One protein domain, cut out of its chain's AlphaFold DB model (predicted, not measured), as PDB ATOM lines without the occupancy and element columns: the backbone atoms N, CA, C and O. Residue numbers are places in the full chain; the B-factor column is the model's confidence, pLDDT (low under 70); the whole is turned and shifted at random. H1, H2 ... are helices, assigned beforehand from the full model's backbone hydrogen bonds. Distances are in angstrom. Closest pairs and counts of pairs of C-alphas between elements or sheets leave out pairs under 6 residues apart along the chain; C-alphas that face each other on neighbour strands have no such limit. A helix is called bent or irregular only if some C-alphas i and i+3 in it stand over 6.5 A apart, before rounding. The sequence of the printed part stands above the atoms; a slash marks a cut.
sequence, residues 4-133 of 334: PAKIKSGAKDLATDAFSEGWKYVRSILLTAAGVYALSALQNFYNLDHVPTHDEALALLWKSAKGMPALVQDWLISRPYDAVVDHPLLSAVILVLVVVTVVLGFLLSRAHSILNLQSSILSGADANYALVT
ATOM      1  N   PRO A   4       1.412 -36.650 185.619       53.62
ATOM      2  CA  PRO A   4      -0.044 -36.569 185.500       53.62
ATOM      3  C   PRO A   4      -0.760 -36.319 186.833       53.62
ATOM      4  O   PRO A   4      -1.724 -35.560 186.876       53.62
ATOM      5  N   ALA A   5      -0.278 -36.895 187.939       47.56
ATOM      6  CA  ALA A   5      -0.895 -36.732 189.253       47.56
ATOM      7  C   ALA A   5      -0.734 -35.306 189.811       47.56
ATOM      8  O   ALA A   5      -1.668 -34.791 190.420       47.56
ATOM      9  N   LYS A   6       0.408 -34.644 189.557       58.34
ATOM     10  CA  LYS A   6       0.626 -33.232 189.936       58.34
ATOM     11  C   LYS A   6      -0.220 -32.265 189.104       58.34
ATOM     12  O   LYS A   6      -0.747 -31.299 189.646       58.34
ATOM     13  N   ILE A   7      -0.376 -32.535 187.806       57.03
ATOM     14  CA  ILE A   7      -1.232 -31.726 186.924       57.03
ATOM     15  C   ILE A   7      -2.708 -31.899 187.320       57.03
ATOM     16  O   ILE A   7      -3.447 -30.921 187.377       57.03
ATOM     17  N   LYS A   8      -3.124 -33.123 187.672       51.00
ATOM     18  CA  LYS A   8      -4.495 -33.440 188.096       51.00
ATOM     19  C   LYS A   8      -4.877 -32.791 189.428       51.00
ATOM     20  O   LYS A   8      -5.988 -32.282 189.525       51.00
ATOM     21  N   SER A   9      -3.995 -32.794 190.434       57.19
ATOM     22  CA  SER A   9      -4.286 -32.119 191.709       57.19
ATOM     23  C   SER A   9      -4.313 -30.603 191.533       57.19
ATOM     24  O   SER A   9      -5.296 -29.974 191.901       57.19
ATOM     25  N   GLY A  10      -3.315 -30.034 190.847       59.59
ATOM     26  CA  GLY A  10      -3.249 -28.591 190.610       59.59
ATOM     27  C   GLY A  10      -4.450 -28.054 189.829       59.59
ATOM     28  O   GLY A  10      -5.033 -27.053 190.224       59.59
ATOM     29  N   ALA A  11      -4.868 -28.736 188.757       52.91
ATOM     30  CA  ALA A  11      -6.017 -28.311 187.957       52.91
ATOM     31  C   ALA A  11      -7.354 -28.475 188.693       52.91
ATOM     32  O   ALA A  11      -8.256 -27.663 188.501       52.91
ATOM     33  N   LYS A  12      -7.490 -29.514 189.530       53.00
ATOM     34  CA  LYS A  12      -8.699 -29.728 190.327       53.00
ATOM     35  C   LYS A  12      -8.834 -28.639 191.385       53.00
ATOM     36  O   LYS A  12      -9.882 -28.007 191.415       53.00
ATOM     37  N   ASP A  13      -7.770 -28.380 192.143       60.25
ATOM     38  CA  ASP A  13      -7.763 -27.400 193.232       60.25
ATOM     39  C   ASP A  13      -7.996 -25.977 192.690       60.25
ATOM     40  O   ASP A  13      -8.906 -25.288 193.148       60.25
ATOM     41  N   LEU A  14      -7.301 -25.591 191.608       55.59
ATOM     42  CA  LEU A  14      -7.500 -24.297 190.936       55.59
ATOM     43  C   LEU A  14      -8.919 -24.114 190.379       55.59
ATOM     44  O   LEU A  14      -9.474 -23.020 190.466       55.59
ATOM     45  N   ALA A  15      -9.519 -25.161 189.803       54.53
ATOM     46  CA  ALA A  15     -10.864 -25.071 189.241       54.53
ATOM     47  C   ALA A  15     -11.942 -24.992 190.331       54.53
ATOM     48  O   ALA A  15     -12.896 -24.225 190.186       54.53
ATOM     49  N   THR A  16     -11.805 -25.748 191.425       65.12
ATOM     50  CA  THR A  16     -12.741 -25.657 192.553       65.12
ATOM     51  C   THR A  16     -12.620 -24.340 193.299       65.12
ATOM     52  O   THR A  16     -13.654 -23.774 193.650       65.12
ATOM     53  N   ASP A  17     -11.409 -23.818 193.489       66.50
ATOM     54  CA  ASP A  17     -11.198 -22.570 194.226       66.50
ATOM     55  C   ASP A  17     -11.680 -21.359 193.423       66.50
ATOM     56  O   ASP A  17     -12.446 -20.547 193.943       66.50
ATOM     57  N   ALA A  18     -11.356 -21.293 192.127       58.09
ATOM     58  CA  ALA A  18     -11.822 -20.212 191.258       58.09
ATOM     59  C   ALA A  18     -13.351 -20.215 191.082       58.09
ATOM     60  O   ALA A  18     -13.984 -19.157 191.079       58.09
ATOM     61  N   PHE A  19     -13.971 -21.395 190.971       63.09
ATOM     62  CA  PHE A  19     -15.428 -21.503 190.872       63.09
ATOM     63  C   PHE A  19     -16.122 -21.181 192.203       63.09
ATOM     64  O   PHE A  19     -17.130 -20.480 192.219       63.09
ATOM     65  N   SER A  20     -15.567 -21.647 193.325       70.62
ATOM     66  CA  SER A  20     -16.034 -21.341 194.683       70.62
ATOM     67  C   SER A  20     -15.992 -19.840 194.970       70.62
ATOM     68  O   SER A  20     -16.989 -19.275 195.425       70.62
ATOM     69  N   GLU A  21     -14.877 -19.172 194.668       65.81
ATOM     70  CA  GLU A  21     -14.763 -17.723 194.839       65.81
ATOM     71  C   GLU A  21     -15.684 -16.961 193.890       65.81
ATOM     72  O   GLU A  21     -16.454 -16.116 194.348       65.81
ATOM     73  N   GLY A  22     -15.700 -17.304 192.598       61.53
ATOM     74  CA  GLY A  22     -16.596 -16.674 191.627       61.53
ATOM     75  C   GLY A  22     -18.069 -16.792 192.027       61.53
ATOM     76  O   GLY A  22     -18.819 -15.816 191.974       61.53
ATOM     77  N   TRP A  23     -18.479 -17.959 192.527       69.75
ATOM     78  CA  TRP A  23     -19.839 -18.189 193.003       69.75
ATOM     79  C   TRP A  23     -20.183 -17.375 194.256       69.75
ATOM     80  O   TRP A  23     -21.319 -16.914 194.387       69.75
ATOM     81  N   LYS A  24     -19.223 -17.129 195.161       71.69
ATOM     82  CA  LYS A  24     -19.431 -16.235 196.315       71.69
ATOM     83  C   LYS A  24     -19.735 -14.807 195.864       71.69
ATOM     84  O   LYS A  24     -20.685 -14.217 196.377       71.69
ATOM     85  N   TYR A  25     -18.995 -14.274 194.891       61.66
ATOM     86  CA  TYR A  25     -19.233 -12.925 194.366       61.66
ATOM     87  C   TYR A  25     -20.570 -12.821 193.635       61.66
ATOM     88  O   TYR A  25     -21.346 -11.910 193.914       61.66
ATOM     89  N   VAL A  26     -20.888 -13.791 192.773       63.84
ATOM     90  CA  VAL A  26     -22.183 -13.843 192.077       63.84
ATOM     91  C   VAL A  26     -23.335 -13.916 193.080       63.84
ATOM     92  O   VAL A  26     -24.287 -13.145 192.982       63.84
ATOM     93  N   ARG A  27     -23.234 -14.775 194.102       69.75
ATOM     94  CA  ARG A  27     -24.252 -14.882 195.154       69.75
ATOM     95  C   ARG A  27     -24.374 -13.596 195.969       69.75
ATOM     96  O   ARG A  27     -25.493 -13.205 196.280       69.75
ATOM     97  N   SER A  28     -23.263 -12.940 196.299       63.19
ATOM     98  CA  SER A  28     -23.281 -11.660 197.012       63.19
ATOM     99  C   SER A  28     -23.971 -10.576 196.190       63.19
ATOM    100  O   SER A  28     -24.849  -9.903 196.711       63.19
ATOM    101  N   ILE A  29     -23.638 -10.441 194.904       62.66
ATOM    102  CA  ILE A  29     -24.262  -9.462 194.003       62.66
ATOM    103  C   ILE A  29     -25.760  -9.741 193.861       62.66
ATOM    104  O   ILE A  29     -26.561  -8.817 193.976       62.66
ATOM    105  N   LEU A  30     -26.156 -11.006 193.680       64.19
ATOM    106  CA  LEU A  30     -27.565 -11.394 193.598       64.19
ATOM    107  C   LEU A  30     -28.321 -11.127 194.906       64.19
ATOM    108  O   LEU A  30     -29.438 -10.624 194.858       64.19
ATOM    109  N   LEU A  31     -27.726 -11.414 196.068       67.50
ATOM    110  CA  LEU A  31     -28.333 -11.131 197.373       67.50
ATOM    111  C   LEU A  31     -28.451  -9.628 197.637       67.50
ATOM    112  O   LEU A  31     -29.483  -9.180 198.126       67.50
ATOM    113  N   THR A  32     -27.432  -8.842 197.286       66.00
ATOM    114  CA  THR A  32     -27.470  -7.382 197.408       66.00
ATOM    115  C   THR A  32     -28.511  -6.788 196.465       66.00
ATOM    116  O   THR A  32     -29.326  -5.984 196.905       66.00
ATOM    117  N   ALA A  33     -28.553  -7.220 195.202       61.91
ATOM    118  CA  ALA A  33     -29.560  -6.776 194.241       61.91
ATOM    119  C   ALA A  33     -30.978  -7.155 194.694       61.91
ATOM    120  O   ALA A  33     -31.872  -6.314 194.661       61.91
ATOM    121  N   ALA A  34     -31.174  -8.379 195.194       67.00
ATOM    122  CA  ALA A  34     -32.449  -8.821 195.752       67.00
ATOM    123  C   ALA A  34     -32.840  -8.022 197.005       67.00
ATOM    124  O   ALA A  34     -34.005  -7.673 197.157       67.00
ATOM    125  N   GLY A  35     -31.883  -7.692 197.877       69.69
ATOM    126  CA  GLY A  35     -32.111  -6.874 199.068       69.69
ATOM    127  C   GLY A  35     -32.492  -5.432 198.731       69.69
ATOM    128  O   GLY A  35     -33.478  -4.924 199.259       69.69
ATOM    129  N   VAL A  36     -31.769  -4.797 197.804       65.69
ATOM    130  CA  VAL A  36     -32.083  -3.447 197.302       65.69
ATOM    131  C   VAL A  36     -33.451  -3.435 196.622       65.69
ATOM    132  O   VAL A  36     -34.262  -2.545 196.876       65.69
ATOM    133  N   TYR A  37     -33.743  -4.450 195.810       62.50
ATOM    134  CA  TYR A  37     -35.038  -4.595 195.158       62.50
ATOM    135  C   TYR A  37     -36.175  -4.821 196.166       62.50
ATOM    136  O   TYR A  37     -37.220  -4.186 196.057       62.50
ATOM    137  N   ALA A  38     -35.973  -5.658 197.188       65.62
ATOM    138  CA  ALA A  38     -36.951  -5.884 198.251       65.62
ATOM    139  C   ALA A  38     -37.209  -4.615 199.083       65.62
ATOM    140  O   ALA A  38     -38.361  -4.306 199.380       65.62
ATOM    141  N   LEU A  39     -36.161  -3.850 199.408       66.62
ATOM    142  CA  LEU A  39     -36.273  -2.560 200.099       66.62
ATOM    143  C   LEU A  39     -37.045  -1.536 199.266       66.62
ATOM    144  O   LEU A  39     -37.977  -0.919 199.775       66.62
ATOM    145  N   SER A  40     -36.723  -1.408 197.978       65.31
ATOM    146  CA  SER A  40     -37.467  -0.549 197.051       65.31
ATOM    147  C   SER A  40     -38.930  -0.988 196.921       65.31
ATOM    148  O   SER A  40     -39.842  -0.161 196.947       65.31
ATOM    149  N   ALA A  41     -39.184  -2.298 196.862       59.88
ATOM    150  CA  ALA A  41     -40.533  -2.838 196.790       59.88
ATOM    151  C   ALA A  41     -41.353  -2.544 198.055       59.88
ATOM    152  O   ALA A  41     -42.529  -2.196 197.920       59.88
ATOM    153  N   LEU A  42     -40.749  -2.659 199.245       65.38
ATOM    154  CA  LEU A  42     -41.363  -2.312 200.531       65.38
ATOM    155  C   LEU A  42     -41.637  -0.812 200.635       65.38
ATOM    156  O   LEU A  42     -42.740  -0.430 201.021       65.38
ATOM    157  N   GLN A  43     -40.671   0.020 200.239       71.75
ATOM    158  CA  GLN A  43     -40.814   1.472 200.223       71.75
ATOM    159  C   GLN A  43     -42.008   1.890 199.356       71.75
ATOM    160  O   GLN A  43     -42.873   2.634 199.810       71.75
ATOM    161  N   ASN A  44     -42.114   1.322 198.152       70.31
ATOM    162  CA  ASN A  44     -43.217   1.602 197.240       70.31
ATOM    163  C   ASN A  44     -44.559   1.024 197.736       70.31
ATOM    164  O   ASN A  44     -45.597   1.658 197.624       70.31
ATOM    165  N   PHE A  45     -44.570  -0.185 198.312       72.19
ATOM    166  CA  PHE A  45     -45.808  -0.809 198.809       72.19
ATOM    167  C   PHE A  45     -46.422  -0.063 200.000       72.19
ATOM    168  O   PHE A  45     -47.641   0.037 200.108       72.19
ATOM    169  N   TYR A  46     -45.583   0.468 200.886       77.31
ATOM    170  CA  TYR A  46     -46.029   1.215 202.060       77.31
ATOM    171  C   TYR A  46     -46.039   2.738 201.846       77.31
ATOM    172  O   TYR A  46     -46.295   3.459 202.808       77.31
ATOM    173  N   ASN A  47     -45.803   3.222 200.615       83.38
ATOM    174  CA  ASN A  47     -45.692   4.649 200.274       83.38
ATOM    175  C   ASN A  47     -44.760   5.419 201.224       83.38
ATOM    176  O   ASN A  47     -45.074   6.515 201.687       83.38
ATOM    177  N   LEU A  48     -43.611   4.823 201.539       80.44
ATOM    178  CA  LEU A  48     -42.607   5.455 202.380       80.44
ATOM    179  C   LEU A  48     -41.811   6.463 201.541       80.44
ATOM    180  O   LEU A  48     -41.218   6.137 200.514       80.44
ATOM    181  N   ASP A  49     -41.764   7.699 202.008       86.75
ATOM    182  CA  ASP A  49     -40.993   8.806 201.436       86.75
ATOM    183  C   ASP A  49     -39.496   8.758 201.801       86.75
ATOM    184  O   ASP A  49     -38.700   9.560 201.314       86.75
ATOM    185  N   HIS A  50     -39.093   7.780 202.614       82.81
ATOM    186  CA  HIS A  50     -37.726   7.577 203.080       82.81
ATOM    187  C   HIS A  50     -37.312   6.101 203.007       82.81
ATOM    188  O   HIS A  50     -38.143   5.195 202.902       82.81
ATOM    189  N   VAL A  51     -35.997   5.854 203.064       79.06
ATOM    190  CA  VAL A  51     -35.452   4.496 203.190       79.06
ATOM    191  C   VAL A  51     -35.708   4.023 204.625       79.06
ATOM    192  O   VAL A  51     -35.223   4.681 205.549       79.06
ATOM    193  N   PRO A  52     -36.454   2.923 204.836       75.56
ATOM    194  CA  PRO A  52     -36.806   2.475 206.177       75.56
ATOM    195  C   PRO A  52     -35.552   2.105 206.967       75.56
ATOM    196  O   PRO A  52     -34.631   1.468 206.445       75.56
ATOM    197  N   THR A  53     -35.525   2.483 208.244       85.62
ATOM    198  CA  THR A  53     -34.478   2.025 209.162       85.62
ATOM    199  C   THR A  53     -34.566   0.508 209.351       85.62
ATOM    200  O   THR A  53     -35.587  -0.115 209.059       85.62
ATOM    201  N   HIS A  54     -33.495  -0.127 209.832       76.81
ATOM    202  CA  HIS A  54     -33.455  -1.587 209.985       76.81
ATOM    203  C   HIS A  54     -34.611  -2.130 210.851       76.81
ATOM    204  O   HIS A  54     -35.214  -3.149 210.513       76.81
ATOM    205  N   ASP A  55     -34.965  -1.418 211.922       81.00
ATOM    206  CA  ASP A  55     -36.029  -1.828 212.842       81.00
ATOM    207  C   ASP A  55     -37.428  -1.620 212.238       81.00
ATOM    208  O   ASP A  55     -38.309  -2.468 212.404       81.00
ATOM    209  N   GLU A  56     -37.623  -0.561 211.445       77.88
ATOM    210  CA  GLU A  56     -38.848  -0.348 210.662       77.88
ATOM    211  C   GLU A  56     -38.994  -1.393 209.553       77.88
ATOM    212  O   GLU A  56     -40.071  -1.964 209.382       77.88
ATOM    213  N   ALA A  57     -37.909  -1.709 208.842       75.31
ATOM    214  CA  ALA A  57     -37.887  -2.740 207.812       75.31
ATOM    215  C   ALA A  57     -38.237  -4.119 208.392       75.31
ATOM    216  O   ALA A  57     -39.031  -4.848 207.797       75.31
ATOM    217  N   LEU A  58     -37.720  -4.462 209.578       74.75
ATOM    218  CA  LEU A  58     -38.057  -5.699 210.291       74.75
ATOM    219  C   LEU A  58     -39.516  -5.735 210.756       74.75
ATOM    220  O   LEU A  58     -40.188  -6.756 210.588       74.75
ATOM    221  N   ALA A  59     -40.031  -4.634 211.306       79.94
ATOM    222  CA  ALA A  59     -41.430  -4.539 211.718       79.94
ATOM    223  C   ALA A  59     -42.389  -4.663 210.517       79.94
ATOM    224  O   ALA A  59     -43.404  -5.363 210.595       79.94
ATOM    225  N   LEU A  60     -42.046  -4.045 209.382       77.00
ATOM    226  CA  LEU A  60     -42.794  -4.133 208.125       77.00
ATOM    227  C   LEU A  60     -42.694  -5.520 207.482       77.00
ATOM    228  O   LEU A  60     -43.705  -6.029 206.996       77.00
ATOM    229  N   LEU A  61     -41.527  -6.168 207.546       70.81
ATOM    230  CA  LEU A  61     -41.341  -7.560 207.129       70.81
ATOM    231  C   LEU A  61     -42.219  -8.503 207.951       70.81
ATOM    232  O   LEU A  61     -42.889  -9.360 207.378       70.81
ATOM    233  N   TRP A  62     -42.302  -8.317 209.271       75.62
ATOM    234  CA  TRP A  62     -43.185  -9.127 210.115       75.62
ATOM    235  C   TRP A  62     -44.669  -8.879 209.826       75.62
ATOM    236  O   TRP A  62     -45.482  -9.809 209.826       75.62
ATOM    237  N   LYS A  63     -45.039  -7.629 209.536       74.38
ATOM    238  CA  LYS A  63     -46.403  -7.265 209.134       74.38
ATOM    239  C   LYS A  63     -46.771  -7.880 207.776       74.38
ATOM    240  O   LYS A  63     -47.874  -8.399 207.624       74.38
ATOM    241  N   SER A  64     -45.826  -7.897 206.837       63.75
ATOM    242  CA  SER A  64     -45.933  -8.508 205.506       63.75
ATOM    243  C   SER A  64     -45.952 -10.041 205.545       63.75
ATOM    244  O   SER A  64     -46.726 -10.665 204.823       63.75
ATOM    245  N   ALA A  65     -45.187 -10.671 206.440       66.62
ATOM    246  CA  ALA A  65     -45.160 -12.125 206.599       66.62
ATOM    247  C   ALA A  65     -46.528 -12.704 207.006       66.62
ATOM    248  O   ALA A  65     -46.864 -13.821 206.617       66.62
ATOM    249  N   LYS A  66     -47.363 -11.932 207.719       71.19
ATOM    250  CA  LYS A  66     -48.750 -12.312 208.053       71.19
ATOM    251  C   LYS A  66     -49.731 -12.197 206.872       71.19
ATOM    252  O   LYS A  66     -50.788 -12.814 206.925       71.19
ATOM    253  N   GLY A  67     -49.384 -11.457 205.813       64.19
ATOM    254  CA  GLY A  67     -50.164 -11.298 204.572       64.19
ATOM    255  C   GLY A  67     -49.557 -12.003 203.349       64.19
ATOM    256  O   GLY A  67     -49.991 -11.765 202.222       64.19
ATOM    257  N   MET A  68     -48.553 -12.860 203.568       55.91
ATOM    258  CA  MET A  68     -47.687 -13.472 202.549       55.91
ATOM    259  C   MET A  68     -48.403 -14.050 201.316       55.91
ATOM    260  O   MET A  68     -47.913 -13.804 200.223       55.91
ATOM    261  N   PRO A  69     -49.546 -14.761 201.408       63.25
ATOM    262  CA  PRO A  69     -50.186 -15.326 200.216       63.25
ATOM    263  C   PRO A  69     -50.623 -14.268 199.191       63.25
ATOM    264  O   PRO A  69     -50.399 -14.447 197.998       63.25
ATOM    265  N   ALA A  70     -51.177 -13.140 199.651       61.81
ATOM    266  CA  ALA A  70     -51.601 -12.043 198.777       61.81
ATOM    267  C   ALA A  70     -50.400 -11.234 198.266       61.81
ATOM    268  O   ALA A  70     -50.347 -10.867 197.098       61.81
ATOM    269  N   LEU A  71     -49.400 -11.024 199.127       57.41
ATOM    270  CA  LEU A  71     -48.180 -10.289 198.797       57.41
ATOM    271  C   LEU A  71     -47.316 -11.038 197.777       57.41
ATOM    272  O   LEU A  71     -46.786 -10.429 196.861       57.41
ATOM    273  N   VAL A  72     -47.212 -12.362 197.895       59.84
ATOM    274  CA  VAL A  72     -46.527 -13.224 196.923       59.84
ATOM    275  C   VAL A  72     -47.262 -13.204 195.587       59.84
ATOM    276  O   VAL A  72     -46.610 -13.099 194.556       59.84
ATOM    277  N   GLN A  73     -48.595 -13.257 195.582       61.88
ATOM    278  CA  GLN A  73     -49.380 -13.226 194.349       61.88
ATOM    279  C   GLN A  73     -49.271 -11.878 193.620       61.88
ATOM    280  O   GLN A  73     -49.016 -11.869 192.418       61.88
ATOM    281  N   ASP A  74     -49.378 -10.753 194.332       60.66
ATOM    282  CA  ASP A  74     -49.164  -9.423 193.743       60.66
ATOM    283  C   ASP A  74     -47.708  -9.241 193.286       60.66
ATOM    284  O   ASP A  74     -47.402  -8.756 192.199       60.66
ATOM    285  N   TRP A  75     -46.753  -9.693 194.088       61.22
ATOM    286  CA  TRP A  75     -45.353  -9.424 193.800       61.22
ATOM    287  C   TRP A  75     -44.761 -10.325 192.711       61.22
ATOM    288  O   TRP A  75     -43.923  -9.863 191.939       61.22
ATOM    289  N   LEU A  76     -45.190 -11.588 192.605       55.44
ATOM    290  CA  LEU A  76     -44.738 -12.483 191.533       55.44
ATOM    291  C   LEU A  76     -45.496 -12.298 190.222       55.44
ATOM    292  O   LEU A  76     -44.946 -12.664 189.184       55.44
ATOM    293  N   ILE A  77     -46.733 -11.793 190.249       58.06
ATOM    294  CA  ILE A  77     -47.593 -11.786 189.057       58.06
ATOM    295  C   ILE A  77     -47.907 -10.364 188.582       58.06
ATOM    296  O   ILE A  77     -47.734 -10.107 187.393       58.06
ATOM    297  N   SER A  78     -48.321  -9.434 189.453       62.81
ATOM    298  CA  SER A  78     -48.777  -8.101 189.012       62.81
ATOM    299  C   SER A  78     -47.629  -7.103 188.819       62.81
ATOM    300  O   SER A  78     -47.537  -6.472 187.773       62.81
ATOM    301  N   ARG A  79     -46.657  -7.023 189.733       64.56
ATOM    302  CA  ARG A  79     -45.545  -6.053 189.594       64.56
ATOM    303  C   ARG A  79     -44.563  -6.297 188.440       64.56
ATOM    304  O   ARG A  79     -44.132  -5.318 187.832       64.56
ATOM    305  N   PRO A  80     -44.176  -7.542 188.103       61.59
ATOM    306  CA  PRO A  80     -43.372  -7.791 186.911       61.59
ATOM    307  C   PRO A  80     -44.154  -7.439 185.648       61.59
ATOM    308  O   PRO A  80     -43.565  -6.971 184.684       61.59
ATOM    309  N   TYR A  81     -45.475  -7.633 185.669       64.56
ATOM    310  CA  TYR A  81     -46.355  -7.269 184.569       64.56
ATOM    311  C   TYR A  81     -46.402  -5.748 184.375       64.56
ATOM    312  O   TYR A  81     -46.140  -5.283 183.269       64.56
ATOM    313  N   ASP A  82     -46.595  -4.977 185.445       67.75
ATOM    314  CA  ASP A  82     -46.599  -3.510 185.376       67.75
ATOM    315  C   ASP A  82     -45.227  -2.954 184.944       67.75
ATOM    316  O   ASP A  82     -45.147  -2.113 184.056       67.75
ATOM    317  N   ALA A  83     -44.117  -3.505 185.453       63.03
ATOM    318  CA  ALA A  83     -42.766  -3.118 185.025       63.03
ATOM    319  C   ALA A  83     -42.456  -3.481 183.554       63.03
ATOM    320  O   ALA A  83     -41.676  -2.795 182.883       63.03
ATOM    321  N   VAL A  84     -43.059  -4.555 183.031       65.50
ATOM    322  CA  VAL A  84     -42.993  -4.926 181.607       65.50
ATOM    323  C   VAL A  84     -43.779  -3.942 180.746       65.50
ATOM    324  O   VAL A  84     -43.304  -3.585 179.666       65.50
ATOM    325  N   VAL A  85     -44.940  -3.492 181.223       72.38
ATOM    326  CA  VAL A  85     -45.802  -2.533 180.520       72.38
ATOM    327  C   VAL A  85     -45.188  -1.128 180.521       72.38
ATOM    328  O   VAL A  85     -45.127  -0.497 179.466       72.38
ATOM    329  N   ASP A  86     -44.658  -0.669 181.657       82.50
ATOM    330  CA  ASP A  86     -44.138   0.695 181.815       82.50
ATOM    331  C   ASP A  86     -42.727   0.875 181.226       82.50
ATOM    332  O   ASP A  86     -42.374   1.947 180.723       82.50
ATOM    333  N   HIS A  87     -41.901  -0.179 181.248       78.44
ATOM    334  CA  HIS A  87     -40.500  -0.133 180.816       78.44
ATOM    335  C   HIS A  87     -40.106  -1.361 179.970       78.44
ATOM    336  O   HIS A  87     -39.298  -2.199 180.397       78.44
ATOM    337  N   PRO A  88     -40.603  -1.462 178.722       80.94
ATOM    338  CA  PRO A  88     -40.447  -2.658 177.890       80.94
ATOM    339  C   PRO A  88     -38.984  -2.992 177.559       80.94
ATOM    340  O   PRO A  88     -38.612  -4.163 177.497       80.94
ATOM    341  N   LEU A  89     -38.123  -1.977 177.397       78.38
ATOM    342  CA  LEU A  89     -36.694  -2.176 177.120       78.38
ATOM    343  C   LEU A  89     -35.948  -2.804 178.306       78.38
ATOM    344  O   LEU A  89     -35.178  -3.742 178.115       78.38
ATOM    345  N   LEU A  90     -36.187  -2.315 179.527       75.44
ATOM    346  CA  LEU A  90     -35.529  -2.831 180.732       75.44
ATOM    347  C   LEU A  90     -35.954  -4.280 181.000       75.44
ATOM    348  O   LEU A  90     -35.120  -5.143 181.272       75.44
ATOM    349  N   SER A  91     -37.245  -4.560 180.835       74.81
ATOM    350  CA  SER A  91     -37.814  -5.896 181.005       74.81
ATOM    351  C   SER A  91     -37.285  -6.898 179.976       74.81
ATOM    352  O   SER A  91     -36.956  -8.031 180.335       74.81
ATOM    353  N   ALA A  92     -37.096  -6.478 178.719       77.62
ATOM    354  CA  ALA A  92     -36.441  -7.300 177.702       77.62
ATOM    355  C   ALA A  92     -34.984  -7.629 178.076       77.62
ATOM    356  O   ALA A  92     -34.568  -8.783 177.962       77.62
ATOM    357  N   VAL A  93     -34.218  -6.651 178.578       77.88
ATOM    358  CA  VAL A  93     -32.829  -6.865 179.029       77.88
ATOM    359  C   VAL A  93     -32.766  -7.856 180.192       77.88
ATOM    360  O   VAL A  93     -31.950  -8.777 180.164       77.88
ATOM    361  N   ILE A  94     -33.642  -7.715 181.192       78.12
ATOM    362  CA  ILE A  94     -33.701  -8.632 182.341       78.12
ATOM    363  C   ILE A  94     -34.038 -10.050 181.877       78.12
ATOM    364  O   ILE A  94     -33.369 -11.000 182.283       78.12
ATOM    365  N   LEU A  95     -35.024 -10.208 180.990       78.38
ATOM    366  CA  LEU A  95     -35.407 -11.517 180.464       78.38
ATOM    367  C   LEU A  95     -34.252 -12.177 179.700       78.38
ATOM    368  O   LEU A  95     -33.966 -13.353 179.922       78.38
ATOM    369  N   VAL A  96     -33.532 -11.417 178.867       83.00
ATOM    370  CA  VAL A  96     -32.329 -11.904 178.175       83.00
ATOM    371  C   VAL A  96     -31.258 -12.341 179.178       83.00
ATOM    372  O   VAL A  96     -30.713 -13.432 179.035       83.00
ATOM    373  N   LEU A  97     -30.984 -11.551 180.221       80.75
ATOM    374  CA  LEU A  97     -29.998 -11.902 181.252       80.75
ATOM    375  C   LEU A  97     -30.375 -13.176 182.018       80.75
ATOM    376  O   LEU A  97     -29.510 -14.020 182.266       80.75
ATOM    377  N   VAL A  98     -31.656 -13.351 182.359       82.00
ATOM    378  CA  VAL A  98     -32.155 -14.568 183.017       82.00
ATOM    379  C   VAL A  98     -31.980 -15.777 182.101       82.00
ATOM    380  O   VAL A  98     -31.411 -16.782 182.528       82.00
ATOM    381  N   VAL A  99     -32.391 -15.675 180.832       85.06
ATOM    382  CA  VAL A  99     -32.234 -16.758 179.849       85.06
ATOM    383  C   VAL A  99     -30.760 -17.119 179.668       85.06
ATOM    384  O   VAL A  99     -30.410 -18.296 179.750       85.06
ATOM    385  N   VAL A 100     -29.876 -16.130 179.497       88.81
ATOM    386  CA  VAL A 100     -28.425 -16.346 179.373       88.81
ATOM    387  C   VAL A 100     -27.863 -17.036 180.615       88.81
ATOM    388  O   VAL A 100     -27.090 -17.983 180.485       88.81
ATOM    389  N   THR A 101     -28.282 -16.625 181.814       85.69
ATOM    390  CA  THR A 101     -27.825 -17.226 183.077       85.69
ATOM    391  C   THR A 101     -28.272 -18.682 183.206       85.69
ATOM    392  O   THR A 101     -27.469 -19.538 183.577       85.69
ATOM    393  N   VAL A 102     -29.524 -18.993 182.858       87.06
ATOM    394  CA  VAL A 102     -30.056 -20.365 182.881       87.06
ATOM    395  C   VAL A 102     -29.330 -21.248 181.867       87.06
ATOM    396  O   VAL A 102     -28.900 -22.351 182.212       87.06
ATOM    397  N   VAL A 103     -29.135 -20.758 180.638       89.25
ATOM    398  CA  VAL A 103     -28.387 -21.470 179.593       89.25
ATOM    399  C   VAL A 103     -26.948 -21.720 180.044       89.25
ATOM    400  O   VAL A 103     -26.468 -22.849 179.950       89.25
ATOM    401  N   LEU A 104     -26.271 -20.710 180.597       90.06
ATOM    402  CA  LEU A 104     -24.906 -20.846 181.099       90.06
ATOM    403  C   LEU A 104     -24.825 -21.850 182.259       90.06
ATOM    404  O   LEU A 104     -23.948 -22.710 182.256       90.06
ATOM    405  N   GLY A 105     -25.760 -21.798 183.210       88.88
ATOM    406  CA  GLY A 105     -25.842 -22.755 184.316       88.88
ATOM    407  C   GLY A 105     -26.040 -24.195 183.833       88.88
ATOM    408  O   GLY A 105     -25.368 -25.110 184.313       88.88
ATOM    409  N   PHE A 106     -26.896 -24.400 182.828       90.81
ATOM    410  CA  PHE A 106     -27.092 -25.708 182.203       90.81
ATOM    411  C   PHE A 106     -25.822 -26.205 181.494       90.81
ATOM    412  O   PHE A 106     -25.425 -27.358 181.672       90.81
ATOM    413  N   LEU A 107     -25.146 -25.337 180.734       89.12
ATOM    414  CA  LEU A 107     -23.889 -25.671 180.057       89.12
ATOM    415  C   LEU A 107     -22.774 -26.018 181.052       89.12
ATOM    416  O   LEU A 107     -22.083 -27.019 180.858       89.12
ATOM    417  N   LEU A 108     -22.635 -25.255 182.139       89.00
ATOM    418  CA  LEU A 108     -21.658 -25.521 183.199       89.00
ATOM    419  C   LEU A 108     -21.953 -26.836 183.929       89.00
ATOM    420  O   LEU A 108     -21.040 -27.629 184.148       89.00
ATOM    421  N   SER A 109     -23.221 -27.116 184.239       87.25
ATOM    422  CA  SER A 109     -23.643 -28.389 184.839       87.25
ATOM    423  C   SER A 109     -23.328 -29.585 183.931       87.25
ATOM    424  O   SER A 109     -22.788 -30.607 184.378       87.25
ATOM    425  N   ARG A 110     -23.576 -29.447 182.621       90.00
ATOM    426  CA  ARG A 110     -23.230 -30.471 181.628       90.00
ATOM    427  C   ARG A 110     -21.717 -30.660 181.510       90.00
ATOM    428  O   ARG A 110     -21.257 -31.800 181.488       90.00
ATOM    429  N   ALA A 111     -20.944 -29.573 181.476       87.19
ATOM    430  CA  ALA A 111     -19.484 -29.625 181.435       87.19
ATOM    431  C   ALA A 111     -18.911 -30.311 182.685       87.19
ATOM    432  O   ALA A 111     -18.092 -31.220 182.565       87.19
ATOM    433  N   HIS A 112     -19.406 -29.955 183.873       87.31
ATOM    434  CA  HIS A 112     -19.020 -30.591 185.131       87.31
ATOM    435  C   HIS A 112     -19.326 -32.097 185.134       87.31
ATOM    436  O   HIS A 112     -18.479 -32.904 185.513       87.31
ATOM    437  N   SER A 113     -20.502 -32.494 184.640       88.44
ATOM    438  CA  SER A 113     -20.886 -33.909 184.533       88.44
ATOM    439  C   SER A 113     -19.956 -34.697 183.600       88.44
ATOM    440  O   SER A 113     -19.535 -35.803 183.940       88.44
ATOM    441  N   ILE A 114     -19.584 -34.121 182.449       90.06
ATOM    442  CA  ILE A 114     -18.645 -34.741 181.498       90.06
ATOM    443  C   ILE A 114     -17.246 -34.870 182.117       90.06
ATOM    444  O   ILE A 114     -16.628 -35.929 182.012       90.06
ATOM    445  N   LEU A 115     -16.766 -33.828 182.801       87.25
ATOM    446  CA  LEU A 115     -15.464 -33.840 183.475       87.25
ATOM    447  C   LEU A 115     -15.407 -34.886 184.595       87.25
ATOM    448  O   LEU A 115     -14.419 -35.612 184.709       87.25
ATOM    449  N   ASN A 116     -16.476 -35.026 185.383       82.62
ATOM    450  CA  ASN A 116     -16.560 -36.053 186.422       82.62
ATOM    451  C   ASN A 116     -16.558 -37.468 185.829       82.62
ATOM    452  O   ASN A 116     -15.856 -38.343 186.341       82.62
ATOM    453  N   LEU A 117     -17.277 -37.691 184.721       85.56
ATOM    454  CA  LEU A 117     -17.274 -38.975 184.017       85.56
ATOM    455  C   LEU A 117     -15.873 -39.320 183.492       85.56
ATOM    456  O   LEU A 117     -15.374 -40.419 183.735       85.56
ATOM    457  N   GLN A 118     -15.206 -38.370 182.830       83.75
ATOM    458  CA  GLN A 118     -13.834 -38.548 182.351       83.75
ATOM    459  C   GLN A 118     -12.860 -38.806 183.505       83.75
ATOM    460  O   GLN A 118     -12.034 -39.711 183.415       83.75
ATOM    461  N   SER A 119     -12.987 -38.079 184.619       81.44
ATOM    462  CA  SER A 119     -12.162 -38.306 185.809       81.44
ATOM    463  C   SER A 119     -12.349 -39.713 186.380       81.44
ATOM    464  O   SER A 119     -11.358 -40.326 186.773       81.44
ATOM    465  N   SER A 120     -13.582 -40.233 186.407       80.94
ATOM    466  CA  SER A 120     -13.878 -41.594 186.873       80.94
ATOM    467  C   SER A 120     -13.258 -42.660 185.964       80.94
ATOM    468  O   SER A 120     -12.658 -43.619 186.453       80.94
ATOM    469  N   ILE A 121     -13.364 -42.483 184.641       80.88
ATOM    470  CA  ILE A 121     -12.745 -43.381 183.653       80.88
ATOM    471  C   ILE A 121     -11.220 -43.369 183.816       80.88
ATOM    472  O   ILE A 121     -10.595 -44.426 183.877       80.88
ATOM    473  N   LEU A 122     -10.623 -42.183 183.970       78.56
ATOM    474  CA  LEU A 122      -9.182 -42.029 184.164       78.56
ATOM    475  C   LEU A 122      -8.700 -42.612 185.499       78.56
ATOM    476  O   LEU A 122      -7.650 -43.241 185.532       78.56
ATOM    477  N   SER A 123      -9.456 -42.469 186.596       78.62
ATOM    478  CA  SER A 123      -9.082 -43.112 187.867       78.62
ATOM    479  C   SER A 123      -9.107 -44.639 187.786       78.62
ATOM    480  O   SER A 123      -8.252 -45.291 188.379       78.62
ATOM    481  N   GLY A 124     -10.047 -45.211 187.024       84.06
ATOM    482  CA  GLY A 124     -10.047 -46.644 186.737       84.06
ATOM    483  C   GLY A 124      -8.855 -47.052 185.872       84.06
ATOM    484  O   GLY A 124      -8.249 -48.093 186.113       84.06
ATOM    485  N   ALA A 125      -8.475 -46.215 184.904       84.62
ATOM    486  CA  ALA A 125      -7.322 -46.457 184.044       84.62
ATOM    487  C   ALA A 125      -5.999 -46.473 184.827       84.62
ATOM    488  O   ALA A 125      -5.203 -47.377 184.601       84.62
ATOM    489  N   ASP A 126      -5.791 -45.556 185.779       82.62
ATOM    490  CA  ASP A 126      -4.580 -45.528 186.618       82.62
ATOM    491  C   ASP A 126      -4.453 -46.798 187.476       82.62
ATOM    492  O   ASP A 126      -3.385 -47.410 187.540       82.62
ATOM    493  N   ALA A 127      -5.552 -47.225 188.111       88.00
ATOM    494  CA  ALA A 127      -5.578 -48.448 188.912       88.00
ATOM    495  C   ALA A 127      -5.345 -49.696 188.047       88.00
ATOM    496  O   ALA A 127      -4.522 -50.544 188.390       88.00
ATOM    497  N   ASN A 128      -6.008 -49.783 186.892       88.12
ATOM    498  CA  ASN A 128      -5.814 -50.882 185.948       88.12
ATOM    499  C   ASN A 128      -4.385 -50.906 185.400       88.12
ATOM    500  O   ASN A 128      -3.781 -51.971 185.322       88.12
ATOM    501  N   TYR A 129      -3.817 -49.747 185.068       88.19
ATOM    502  CA  TYR A 129      -2.438 -49.630 184.607       88.19
ATOM    503  C   TYR A 129      -1.448 -50.079 185.685       88.19
ATOM    504  O   TYR A 129      -0.511 -50.820 185.386       88.19
ATOM    505  N   ALA A 130      -1.678 -49.700 186.946       89.25
ATOM    506  CA  ALA A 130      -0.873 -50.169 188.067       89.25
ATOM    507  C   ALA A 130      -0.949 -51.695 188.223       89.25
ATOM    508  O   ALA A 130       0.093 -52.329 188.363       89.25
ATOM    509  N   LEU A 131      -2.142 -52.296 188.127       91.81
ATOM    510  CA  LEU A 131      -2.316 -53.753 188.192       91.81
ATOM    511  C   LEU A 131      -1.627 -54.474 187.026       91.81
ATOM    512  O   LEU A 131      -0.918 -55.452 187.244       91.81
ATOM    513  N   VAL A 132      -1.784 -53.974 185.798       93.12
ATOM    514  CA  VAL A 132      -1.133 -54.503 184.585       93.12
ATOM    515  C   VAL A 132       0.390 -54.445 184.721       93.12
ATOM    516  O   VAL A 132       1.068 -55.442 184.476       93.12
ATOM    517  N   THR A 133       0.919 -53.316 185.200       91.31
ATOM    518  CA  THR A 133       2.359 -53.117 185.414       91.31
ATOM    519  C   THR A 133       2.887 -54.003 186.543       91.31
ATOM    520  O   THR A 133       3.943 -54.608 186.400       91.31
TER     521      THR A 133
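What this domain is: This is residues 4 to 133 of the 334 residues of an uncharacterized protein of Bradyrhizobium diazoefficiens (UniProt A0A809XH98). Two long helices, H4 and H1, run lengthwise as separate legs of an open frame, joined at one end by a crosswise head of H2 and bent H3. The 130 printed residues, all helix in class with four named helices in order H1 to H4, are extended: radius of gyration of the C-alphas 23.6 A, spans 76 by 34 by 24 A.

How they stand to each other: H4, residues 88 to 133, and H1, residues 4 to 45, are apart. H3, residues 68 to 86, assigned as one helix by its hydrogen bonds, is bent: C-alphas 76 and 79 are 6.8 A apart. Its arm H3b, residues 79 to 86, touches H4 only at the corner, residues 90 to 92 alone; the closest C-alphas, Val 84 and Ser 91, are 5.3 A apart. H2, residues 54 to 65, is close to but not clearly touching H1, about perpendicular at 84 degrees; the closest C-alphas, Leu 39 and Ala 57, are 7.9 A apart. Every O i to N i+4 pair in H1, H2, H3a, residues 68 to 76, H3b and H4 is within hydrogen-bond range.

Where its parts are: H1, 59.6 A long, begins at C-alpha 4 (-0.044, -36.569, 185.500); H4, 66.6 A, ends at C-alpha 133 (2.359, -53.117, 185.414).

The domain as a whole: The printed part has no cut and no long link; 57 residues have pLDDT under 70.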